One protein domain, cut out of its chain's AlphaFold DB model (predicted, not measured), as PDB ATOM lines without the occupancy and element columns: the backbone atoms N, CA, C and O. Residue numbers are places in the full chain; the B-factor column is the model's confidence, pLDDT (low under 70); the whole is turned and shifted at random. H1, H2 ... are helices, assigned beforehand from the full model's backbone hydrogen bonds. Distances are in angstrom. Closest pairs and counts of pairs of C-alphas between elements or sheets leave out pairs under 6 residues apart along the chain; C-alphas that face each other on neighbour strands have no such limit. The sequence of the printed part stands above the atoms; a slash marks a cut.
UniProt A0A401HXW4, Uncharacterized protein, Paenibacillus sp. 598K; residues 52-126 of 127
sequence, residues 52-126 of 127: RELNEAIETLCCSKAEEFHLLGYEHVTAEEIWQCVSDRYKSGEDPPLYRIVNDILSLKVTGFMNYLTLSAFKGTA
ATOM      1  N   ARG A  52     -13.224  58.756   2.139       72.69
ATOM      2  CA  ARG A  52     -13.416  59.450   0.863       72.69
ATOM      3  C   ARG A  52     -12.079  59.869   0.274       72.69
ATOM      4  O   ARG A  52     -11.826  59.566  -0.886       72.69
ATOM      5  N   GLU A  53     -11.223  60.487   1.080       72.38
ATOM      6  CA  GLU A  53      -9.866  60.870   0.675       72.38
ATOM      7  C   GLU A  53      -9.048  59.645   0.245       72.38
ATOM      8  O   GLU A  53      -8.303  59.693  -0.735       72.38
ATOM      9  N   LEU A  54      -9.236  58.514   0.932       76.44
ATOM     10  CA  LEU A  54      -8.616  57.246   0.561       76.44
ATOM     11  C   LEU A  54      -9.070  56.757  -0.822       76.44
ATOM     12  O   LEU A  54      -8.243  56.347  -1.641       76.44
ATOM     13  N   ASN A  55     -10.376  56.803  -1.079       77.56
ATOM     14  CA  ASN A  55     -10.946  56.374  -2.353       77.56
ATOM     15  C   ASN A  55     -10.483  57.274  -3.507       77.56
ATOM     16  O   ASN A  55     -10.085  56.761  -4.551       77.56
ATOM     17  N   GLU A  56     -10.454  58.591  -3.299       81.81
ATOM     18  CA  GLU A  56      -9.954  59.560  -4.285       81.81
ATOM     19  C   GLU A  56      -8.465  59.335  -4.599       81.81
ATOM     20  O   GLU A  56      -8.043  59.397  -5.760       81.81
ATOM     21  N   ALA A  57      -7.655  59.008  -3.587       79.81
ATOM     22  CA  ALA A  57      -6.244  58.682  -3.784       79.81
ATOM     23  C   ALA A  57      -6.061  57.402  -4.616       79.81
ATOM     24  O   ALA A  57      -5.242  57.370  -5.535       79.81
ATOM     25  N   ILE A  58      -6.839  56.356  -4.328       87.06
ATOM     26  CA  ILE A  58      -6.814  55.100  -5.090       87.06
ATOM     27  C   ILE A  58      -7.260  55.330  -6.539       87.06
ATOM     28  O   ILE A  58      -6.595  54.855  -7.461       87.06
ATOM     29  N   GLU A  59      -8.337  56.083  -6.753       87.62
ATOM     30  CA  GLU A  59      -8.824  56.433  -8.091       87.62
ATOM     31  C   GLU A  59      -7.752  57.183  -8.890       87.62
ATOM     32  O   GLU A  59      -7.451  56.813 -10.024       87.62
ATOM     33  N   THR A  60      -7.092  58.161  -8.265       84.75
ATOM     34  CA  THR A  60      -5.991  58.916  -8.882       84.75
ATOM     35  C   THR A  60      -4.843  57.999  -9.317       84.75
ATOM     36  O   THR A  60      -4.310  58.147 -10.419       84.75
ATOM     37  N   LEU A  61      -4.476  57.015  -8.487       88.25
ATOM     38  CA  LEU A  61      -3.440  56.034  -8.829       88.25
ATOM     39  C   LEU A  61      -3.863  55.136 -10.000       88.25
ATOM     40  O   LEU A  61      -3.047  54.853 -10.880       88.25
ATOM     41  N   CYS A  62      -5.126  54.711 -10.041       92.62
ATOM     42  CA  CYS A  62      -5.668  53.921 -11.145       92.62
ATOM     43  C   CYS A  62      -5.699  54.715 -12.459       92.62
ATOM     44  O   CYS A  62      -5.314  54.171 -13.494       92.62
ATOM     45  N   CYS A  63      -6.082  55.995 -12.421       90.94
ATOM     46  CA  CYS A  63      -6.014  56.896 -13.575       90.94
ATOM     47  C   CYS A  63      -4.579  57.035 -14.089       90.94
ATOM     48  O   CYS A  63      -4.325  56.786 -15.265       90.94
ATOM     49  N   SER A  64      -3.624  57.322 -13.201       91.94
ATOM     50  CA  SER A  64      -2.211  57.446 -13.576       91.94
ATOM     51  C   SER A  64      -1.650  56.149 -14.179       91.94
ATOM     52  O   SER A  64      -0.890  56.187 -15.146       91.94
ATOM     53  N   LYS A  65      -2.059  54.982 -13.662       96.00
ATOM     54  CA  LYS A  65      -1.661  53.688 -14.231       96.00
ATOM     55  C   LYS A  65      -2.302  53.422 -15.598       96.00
ATOM     56  O   LYS A  65      -1.642  52.859 -16.470       96.00
ATOM     57  N   ALA A  66      -3.558  53.816 -15.799       93.00
ATOM     58  CA  ALA A  66      -4.213  53.712 -17.099       93.00
ATOM     59  C   ALA A  66      -3.499  54.583 -18.146       93.00
ATOM     60  O   ALA A  66      -3.169  54.085 -19.219       93.00
ATOM     61  N   GLU A  67      -3.155  55.826 -17.799       94.94
ATOM     62  CA  GLU A  67      -2.356  56.718 -18.653       94.94
ATOM     63  C   GLU A  67      -0.980  56.118 -18.984       94.94
ATOM     64  O   GLU A  67      -0.546  56.158 -20.135       94.94
ATOM     65  N   GLU A  68      -0.302  55.488 -18.018       93.31
ATOM     66  CA  GLU A  68       0.942  54.752 -18.279       93.31
ATOM     67  C   GLU A  68       0.739  53.646 -19.325       93.31
ATOM     68  O   GLU A  68       1.557  53.490 -20.231       93.31
ATOM     69  N   PHE A  69      -0.359  52.891 -19.245       95.31
ATOM     70  CA  PHE A  69      -0.662  51.851 -20.231       95.31
ATOM     71  C   PHE A  69      -1.014  52.445 -21.599       95.31
ATOM     72  O   PHE A  69      -0.621  51.878 -22.622       95.31
ATOM     73  N   HIS A  70      -1.671  53.607 -21.642       95.06
ATOM     74  CA  HIS A  70      -1.930  54.338 -22.889       95.06
ATOM     75  C   HIS A  70      -0.629  54.731 -23.579       95.06
ATOM     76  O   HIS A  70      -0.482  54.497 -24.777       95.06
ATOM     77  N   LEU A  71       0.352  55.234 -22.823       91.69
ATOM     78  CA  LEU A  71       1.683  55.565 -23.347       91.69
ATOM     79  C   LEU A  71       2.425  54.343 -23.916       91.69
ATOM     80  O   LEU A  71       3.305  54.494 -24.761       91.69
ATOM     81  N   LEU A  72       2.060  53.135 -23.482       91.81
ATOM     82  CA  LEU A  72       2.577  51.865 -23.998       91.81
ATOM     83  C   LEU A  72       1.754  51.304 -25.178       91.81
ATOM     84  O   LEU A  72       2.050  50.206 -25.649       91.81
ATOM     85  N   GLY A  73       0.746  52.039 -25.660       93.19
ATOM     86  CA  GLY A  73      -0.091  51.681 -26.813       93.19
ATOM     87  C   GLY A  73      -1.430  51.019 -26.470       93.19
ATOM     88  O   GLY A  73      -2.117  50.541 -27.370       93.19
ATOM     89  N   TYR A  74      -1.825  50.977 -25.195       94.38
ATOM     90  CA  TYR A  74      -3.089  50.377 -24.748       94.38
ATOM     91  C   TYR A  74      -4.158  51.447 -24.492       94.38
ATOM     92  O   TYR A  74      -4.665  51.572 -23.385       94.38
ATOM     93  N   GLU A  75      -4.507  52.225 -25.516       91.81
ATOM     94  CA  GLU A  75      -5.315  53.461 -25.422       91.81
ATOM     95  C   GLU A  75      -6.727  53.306 -24.824       91.81
ATOM     96  O   GLU A  75      -7.347  54.289 -24.428       91.81
ATOM     97  N   HIS A  76      -7.265  52.088 -24.767       91.56
ATOM     98  CA  HIS A  76      -8.632  51.838 -24.297       91.56
ATOM     99  C   HIS A  76      -8.726  51.421 -22.830       91.56
ATOM    100  O   HIS A  76      -9.829  51.189 -22.344       91.56
ATOM    101  N   VAL A  77      -7.599  51.319 -22.122       92.12
ATOM    102  CA  VAL A  77      -7.600  50.899 -20.716       92.12
ATOM    103  C   VAL A  77      -8.220  51.977 -19.835       92.12
ATOM    104  O   VAL A  77      -7.842  53.143 -19.907       92.12
ATOM    105  N   THR A  78      -9.138  51.598 -18.956       92.88
ATOM    106  CA  THR A  78      -9.790  52.521 -18.021       92.88
ATOM    107  C   THR A  78      -9.293  52.331 -16.590       92.88
ATOM    108  O   THR A  78      -8.889  51.238 -16.188       92.88
ATOM    109  N   ALA A  79      -9.365  53.391 -15.778       87.88
ATOM    110  CA  ALA A  79      -9.063  53.314 -14.347       87.88
ATOM    111  C   ALA A  79      -9.947  52.281 -13.621       87.88
ATOM    112  O   ALA A  79      -9.483  51.594 -12.710       87.88
ATOM    113  N   GLU A  80     -11.201  52.125 -14.062       89.69
ATOM    114  CA  GLU A  80     -12.123  51.118 -13.537       89.69
ATOM    115  C   GLU A  80     -11.605  49.694 -13.789       89.69
ATOM    116  O   GLU A  80     -11.567  48.887 -12.861       89.69
ATOM    117  N   GLU A  81     -11.140  49.384 -15.001       93.19
ATOM    118  CA  GLU A  81     -10.578  48.064 -15.319       93.19
ATOM    119  C   GLU A  81      -9.285  47.784 -14.543       93.19
ATOM    120  O   GLU A  81      -9.087  46.661 -14.065       93.19
ATOM    121  N   ILE A  82      -8.418  48.791 -14.374       94.50
ATOM    122  CA  ILE A  82      -7.223  48.683 -13.519       94.50
ATOM    123  C   ILE A  82      -7.636  48.278 -12.106       94.50
ATOM    124  O   ILE A  82      -7.113  47.312 -11.540       94.50
ATOM    125  N   TRP A  83      -8.612  48.988 -11.552       93.88
ATOM    126  CA  TRP A  83      -9.073  48.724 -10.207       93.88
ATOM    127  C   TRP A  83      -9.765  47.351 -10.080       93.88
ATOM    128  O   TRP A  83      -9.517  46.612  -9.122       93.88
ATOM    129  N   GLN A  84     -10.582  46.947 -11.056       90.69
ATOM    130  CA  GLN A  84     -11.187  45.610 -11.095       90.69
ATOM    131  C   GLN A  84     -10.118  44.504 -11.121       90.69
ATOM    132  O   GLN A  84     -10.257  43.501 -10.417       90.69
ATOM    133  N   CYS A  85      -9.026  44.700 -11.866       93.75
ATOM    134  CA  CYS A  85      -7.905  43.761 -11.918       93.75
ATOM    135  C   CYS A  85      -7.193  43.617 -10.564       93.75
ATOM    136  O   CYS A  85      -6.876  42.501 -10.140       93.75
ATOM    137  N   VAL A  86      -6.941  44.732  -9.875       92.62
ATOM    138  CA  VAL A  86      -6.269  44.724  -8.566       92.62
ATOM    139  C   VAL A  86      -7.180  44.139  -7.485       92.62
ATOM    140  O   VAL A  86      -6.764  43.241  -6.753       92.62
ATOM    141  N   SER A  87      -8.439  44.578  -7.428       87.75
ATOM    142  CA  SER A  87      -9.407  44.143  -6.410       87.75
ATOM    143  C   SER A  87      -9.831  42.676  -6.538       87.75
ATOM    144  O   SER A  87     -10.164  42.057  -5.526       87.75
ATOM    145  N   ASP A  88      -9.747  42.065  -7.729       87.56
ATOM    146  CA  ASP A  88     -10.031  40.631  -7.928       87.56
ATOM    147  C   ASP A  88      -9.167  39.727  -7.034       87.56
ATOM    148  O   ASP A  88      -9.614  38.662  -6.608       87.56
ATOM    149  N   ARG A  89      -7.960  40.183  -6.676       84.69
ATOM    150  CA  ARG A  89      -7.004  39.448  -5.830       84.69
ATOM    151  C   ARG A  89      -7.452  39.320  -4.378       84.69
ATOM    152  O   ARG A  89      -6.951  38.450  -3.667       84.69
ATOM    153  N   TYR A  90      -8.376  40.170  -3.941       85.00
ATOM    154  CA  TYR A  90      -8.797  40.266  -2.545       85.00
ATOM    155  C   TYR A  90     -10.225  39.761  -2.309       85.00
ATOM    156  O   TYR A  90     -10.668  39.700  -1.170       85.00
ATOM    157  N   LYS A  91     -10.936  39.317  -3.356       77.75
ATOM    158  CA  LYS A  91     -12.331  38.842  -3.259       77.75
ATOM    159  C   LYS A  91     -12.547  37.647  -2.319       77.75
ATOM    160  O   LYS A  91     -13.670  37.420  -1.886       77.75
ATOM    161  N   SER A  92     -11.500  36.875  -2.037       72.00
ATOM    162  CA  SER A  92     -11.580  35.616  -1.279       72.00
ATOM    163  C   SER A  92     -10.888  35.674   0.088       72.00
ATOM    164  O   SER A  92     -10.710  34.628   0.710       72.00
ATOM    165  N   GLY A  93     -10.438  36.853   0.535       71.88
ATOM    166  CA  GLY A  93      -9.598  37.002   1.726       71.88
ATOM    167  C   GLY A  93      -9.965  38.204   2.594       71.88
ATOM    168  O   GLY A  93     -10.984  38.851   2.381       71.88
ATOM    169  N   GLU A  94      -9.124  38.468   3.593       71.69
ATOM    170  CA  GLU A  94      -9.218  39.658   4.444       71.69
ATOM    171  C   GLU A  94      -8.841  40.931   3.676       71.69
ATOM    172  O   GLU A  94      -8.033  40.889   2.740       71.69
ATOM    173  N   ASP A  95      -9.393  42.064   4.118       70.94
ATOM    174  CA  ASP A  95      -9.101  43.375   3.547       70.94
ATOM    175  C   ASP A  95      -7.590  43.669   3.620       70.94
ATOM    176  O   ASP A  95      -6.995  43.653   4.706       70.94
ATOM    177  N   PRO A  96      -6.922  43.922   2.481       79.19
ATOM    178  CA  PRO A  96      -5.491  44.171   2.474       79.19
ATOM    179  C   PRO A  96      -5.174  45.542   3.091       79.19
ATOM    180  O   PRO A  96      -5.947  46.492   2.959       79.19
ATOM    181  N   PRO A  97      -3.988  45.704   3.699       78.88
ATOM    182  CA  PRO A  97      -3.543  47.018   4.136       78.88
ATOM    183  C   PRO A  97      -3.302  47.936   2.927       78.88
ATOM    184  O   PRO A  97      -2.839  47.489   1.876       78.88
ATOM    185  N   LEU A  98      -3.530  49.242   3.097       79.50
ATOM    186  CA  LEU A  98      -3.444  50.230   2.012       79.50
ATOM    187  C   LEU A  98      -2.123  50.188   1.233       79.50
ATOM    188  O   LEU A  98      -2.125  50.233   0.008       79.50
ATOM    189  N   TYR A  99      -0.986  50.067   1.925       79.75
ATOM    190  CA  TYR A  99       0.319  50.033   1.258       79.75
ATOM    191  C   TYR A  99       0.431  48.873   0.256       79.75
ATOM    192  O   TYR A  99       1.153  48.992  -0.733       79.75
ATOM    193  N   ARG A 100      -0.281  47.759   0.493       83.81
ATOM    194  CA  ARG A 100      -0.330  46.622  -0.432       83.81
ATOM    195  C   ARG A 100      -1.153  46.976  -1.667       83.81
ATOM    196  O   ARG A 100      -0.674  46.733  -2.764       83.81
ATOM    197  N   ILE A 101      -2.315  47.609  -1.500       87.12
ATOM    198  CA  ILE A 101      -3.145  48.082  -2.621       87.12
ATOM    199  C   ILE A 101      -2.348  49.053  -3.501       87.12
ATOM    200  O   ILE A 101      -2.262  48.868  -4.712       87.12
ATOM    201  N   VAL A 102      -1.708  50.055  -2.890       86.44
ATOM    202  CA  VAL A 102      -0.876  51.037  -3.606       86.44
ATOM    203  C   VAL A 102       0.256  50.343  -4.363       86.44
ATOM    204  O   VAL A 102       0.494  50.644  -5.532       86.44
ATOM    205  N   ASN A 103       0.944  49.393  -3.721       89.06
ATOM    206  CA  ASN A 103       2.004  48.629  -4.370       89.06
ATOM    207  C   ASN A 103       1.478  47.805  -5.552       89.06
ATOM    208  O   ASN A 103       2.101  47.812  -6.612       89.06
ATOM    209  N   ASP A 104       0.336  47.139  -5.395       94.25
ATOM    210  CA  ASP A 104      -0.254  46.296  -6.432       94.25
ATOM    211  C   ASP A 104      -0.745  47.122  -7.631       94.25
ATOM    212  O   ASP A 104      -0.598  46.667  -8.764       94.25
ATOM    213  N   ILE A 105      -1.236  48.353  -7.419       93.12
ATOM    214  CA  ILE A 105      -1.556  49.294  -8.507       93.12
ATOM    215  C   ILE A 105      -0.274  49.740  -9.215       93.12
ATOM    216  O   ILE A 105      -0.141  49.573 -10.425       93.12
ATOM    217  N   LEU A 106       0.695  50.289  -8.476       91.81
ATOM    218  CA  LEU A 106       1.894  50.894  -9.067       91.81
ATOM    219  C   LEU A 106       2.808  49.869  -9.751       91.81
ATOM    220  O   LEU A 106       3.468  50.201 -10.737       91.81
ATOM    221  N   SER A 107       2.827  48.629  -9.257       95.94
ATOM    222  CA  SER A 107       3.613  47.527  -9.823       95.94
ATOM    223  C   SER A 107       2.871  46.710 -10.888       95.94
ATOM    224  O   SER A 107       3.465  45.793 -11.471       95.94
ATOM    225  N   LEU A 108       1.599  47.027 -11.170       97.19
ATOM    226  CA  LEU A 108       0.812  46.319 -12.173       97.19
ATOM    227  C   LEU A 108       1.473  46.442 -13.548       97.19
ATOM    228  O   LEU A 108       1.638  47.530 -14.096       97.19
ATOM    229  N   LYS A 109       1.828  45.292 -14.119       97.06
ATOM    230  CA  LYS A 109       2.381  45.194 -15.470       97.06
ATOM    231  C   LYS A 109       1.263  44.968 -16.472       97.06
ATOM    232  O   LYS A 109       0.364  44.164 -16.216       97.06
ATOM    233  N   VAL A 110       1.418  45.554 -17.655       96.12
ATOM    234  CA  VAL A 110       0.547  45.332 -18.819       96.12
ATOM    235  C   VAL A 110       0.284  43.843 -19.060       96.12
ATOM    236  O   VAL A 110      -0.858  43.437 -19.228       96.12
ATOM    237  N   THR A 111       1.315  42.993 -19.016       96.00
ATOM    238  CA  THR A 111       1.156  41.544 -19.224       96.00
ATOM    239  C   THR A 111       0.229  40.896 -18.195       96.00
ATOM    240  O   THR A 111      -0.610  40.072 -18.549       96.00
ATOM    241  N   GLY A 112       0.342  41.288 -16.923       96.06
ATOM    242  CA  GLY A 112      -0.546  40.817 -15.861       96.06
ATOM    243  C   GLY A 112      -1.984  41.292 -16.059       96.06
ATOM    244  O   GLY A 112      -2.918  40.513 -15.876       96.06
ATOM    245  N   PHE A 113      -2.154  42.538 -16.494       96.94
ATOM    246  CA  PHE A 113      -3.460  43.117 -16.794       96.94
ATOM    247  C   PHE A 113      -4.145  42.449 -18.001       96.94
ATOM    248  O   PHE A 113      -5.302  42.048 -17.912       96.94
ATOM    249  N   MET A 114      -3.424  42.220 -19.101       95.31
ATOM    250  CA  MET A 114      -3.974  41.540 -20.282       95.31
ATOM    251  C   MET A 114      -4.368  40.089 -19.986       95.31
ATOM    252  O   MET A 114      -5.402  39.615 -20.463       95.31
ATOM    253  N   ASN A 115      -3.581  39.391 -19.161       95.44
ATOM    254  CA  ASN A 115      -3.939  38.058 -18.680       95.44
ATOM    255  C   ASN A 115      -5.243  38.093 -17.874       95.44
ATOM    256  O   ASN A 115      -6.107  37.240 -18.074       95.44
ATOM    257  N   TYR A 116      -5.403  39.089 -16.998       94.50
ATOM    258  CA  TYR A 116      -6.645  39.293 -16.260       94.50
ATOM    259  C   TYR A 116      -7.837  39.508 -17.200       94.50
ATOM    260  O   TYR A 116      -8.809  38.765 -17.093       94.50
ATOM    261  N   LEU A 117      -7.755  40.445 -18.152       92.69
ATOM    262  CA  LEU A 117      -8.844  40.705 -19.104       92.69
ATOM    263  C   LEU A 117      -9.222  39.454 -19.903       92.69
ATOM    264  O   LEU A 117     -10.401  39.134 -20.040       92.69
ATOM    265  N   THR A 118      -8.218  38.711 -20.369       93.00
ATOM    266  CA  THR A 118      -8.409  37.458 -21.107       93.00
ATOM    267  C   THR A 118      -9.190  36.441 -20.270       93.00
ATOM    268  O   THR A 118     -10.197  35.899 -20.725       93.00
ATOM    269  N   LEU A 119      -8.776  36.209 -19.019       91.56
ATOM    270  CA  LEU A 119      -9.466  35.293 -18.104       91.56
ATOM    271  C   LEU A 119     -10.873  35.780 -17.742       91.56
ATOM    272  O   LEU A 119     -11.792  34.969 -17.643       91.56
ATOM    273  N   SER A 120     -11.051  37.083 -17.546       86.88
ATOM    274  CA  SER A 120     -12.350  37.688 -17.241       86.88
ATOM    275  C   SER A 120     -13.330  37.550 -18.407       86.88
ATOM    276  O   SER A 120     -14.495  37.233 -18.170       86.88
ATOM    277  N   ALA A 121     -12.863  37.671 -19.654       87.25
ATOM    278  CA  ALA A 121     -13.678  37.398 -20.836       87.25
ATOM    279  C   ALA A 121     -14.156  35.938 -20.858       87.25
ATOM    280  O   ALA A 121     -15.346  35.691 -21.033       87.25
ATOM    281  N   PHE A 122     -13.270  34.974 -20.569       86.75
ATOM    282  CA  PHE A 122     -13.659  33.561 -20.479       86.75
ATOM    283  C   PHE A 122     -14.681  33.287 -19.365       86.75
ATOM    284  O   PHE A 122     -15.623  32.518 -19.569       86.75
ATOM    285  N   LYS A 123     -14.532  33.940 -18.203       81.00
ATOM    286  CA  LYS A 123     -15.495  33.847 -17.092       81.00
ATOM    287  C   LYS A 123     -16.860  34.445 -17.461       81.00
ATOM    288  O   LYS A 123     -17.874  33.888 -17.063       81.00
ATOM    289  N   GLY A 124     -16.890  35.535 -18.229       63.88
ATOM    290  CA  GLY A 124     -18.121  36.170 -18.721       63.88
ATOM    291  C   GLY A 124     -18.796  35.436 -19.887       63.88
ATOM    292  O   GLY A 124     -19.977  35.649 -20.131       63.88
ATOM    293  N   THR A 125     -18.077  34.554 -20.590       49.91
ATOM    294  CA  THR A 125     -18.627  33.701 -21.666       49.91
ATOM    295  C   THR A 125     -19.196  32.363 -21.182       49.91
ATOM    296  O   THR A 125     -19.699  31.584 -21.991       49.91
ATOM    297  N   ALA A 126     -19.131  32.070 -19.881       39.75
ATOM    298  CA  ALA A 126     -19.757  30.889 -19.296       39.75
ATOM    299  C   ALA A 126     -21.233  31.179 -18.946       39.75
ATOM    300  O   ALA A 126     -21.543  31.384 -17.782       39.75
TER     301      ALA A 126
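Overview. This is residues 52 to 126 of the 127 residues of an uncharacterized protein of Paenibacillus sp. 598K (UniProt A0A401HXW4). Three helices make the core, their centres set in a triangle: the long H1 and the short H3 lie side by side, and H2 crosses both steeply, starting beside the middle of H1 and leading away from it. H4 packs crosswise on H2, and residues 121 to 126, of which 121 to 124 belong to H4, stick out from the body. The printed part has 75 residues, with four named helices in the order H1, H2, H3, H4 and no named strand; the class is all helix. The whole is compact, with a radius of gyration of the C-alphas of 12.6 A, and spans 34 by 32 by 19 A.

Along the chain. H1, residues 52 to 71, begins with C-alpha 52 at (-13.416, 59.450, 0.863) and is 28.8 A long from first to last C-alpha. H2, residues 79 to 90, is 17.6 A long and begins with C-alpha 79 at (-9.063, 53.314, -14.347). H3, residues 98 to 106, is 12.3 A long. H4, residues 110 to 124, is 20.8 A long and ends with C-alpha 124 at (-18.121, 36.170, -18.721).

Arrangement. H2 is the hub, touching the three other helices. With residues 79 to 83 alone it touches residues 59 to 66 of H1, where the closest C-alphas, those of Cys 62 and Ala 79, are 4.7 A apart. H1 and H2 run opposite ways at a steep tilt of 67 degrees, only just short of about perpendicular. H1 touches H3 with residues 58 to 65 alone; the closest C-alphas, those of Cys 62 and Ile 105, are 6.7 A apart. These two helices run the same way at a shallow tilt of 17 degrees. H2 touches H3 with residues 82 to 86 alone, at a steep tilt of 52 degrees, opposite ways; the closest C-alphas, those of Val 86 and Ile 105, are 6.6 A apart. Residues 113 to 117 of H4 touch residues 82 to 85 of H2, about perpendicular at 78 degrees; the closest C-alphas, those of Cys 85 and Tyr 116, are 6.4 A apart. H1 and H4 are close but not clearly touching, with the C-alphas of Phe 69 and Val 110 closest at 6.8 A. H3 and H4 are apart. The helix packing is mostly crossed, with 1 of the 4 touching pairs at a shallow tilt. Every O i to N i+4 pair is within hydrogen-bond range in H1, H3 and H4, and 6 of 8 are in H2.

Size, cuts and confidence. The two C-alphas farthest apart, those of Glu 53 and Ala 126, are 37.4 A apart. The printed part has no cut. The link from H3 to H4 is tight, and those from H1 to H2 and from H2 to H3 are short. Residues 121 to 126, of which 121 to 124 belong to H4, stand free. The mean pLDDT of the printed part is 86.8, and residues 124 to 126 are under 70.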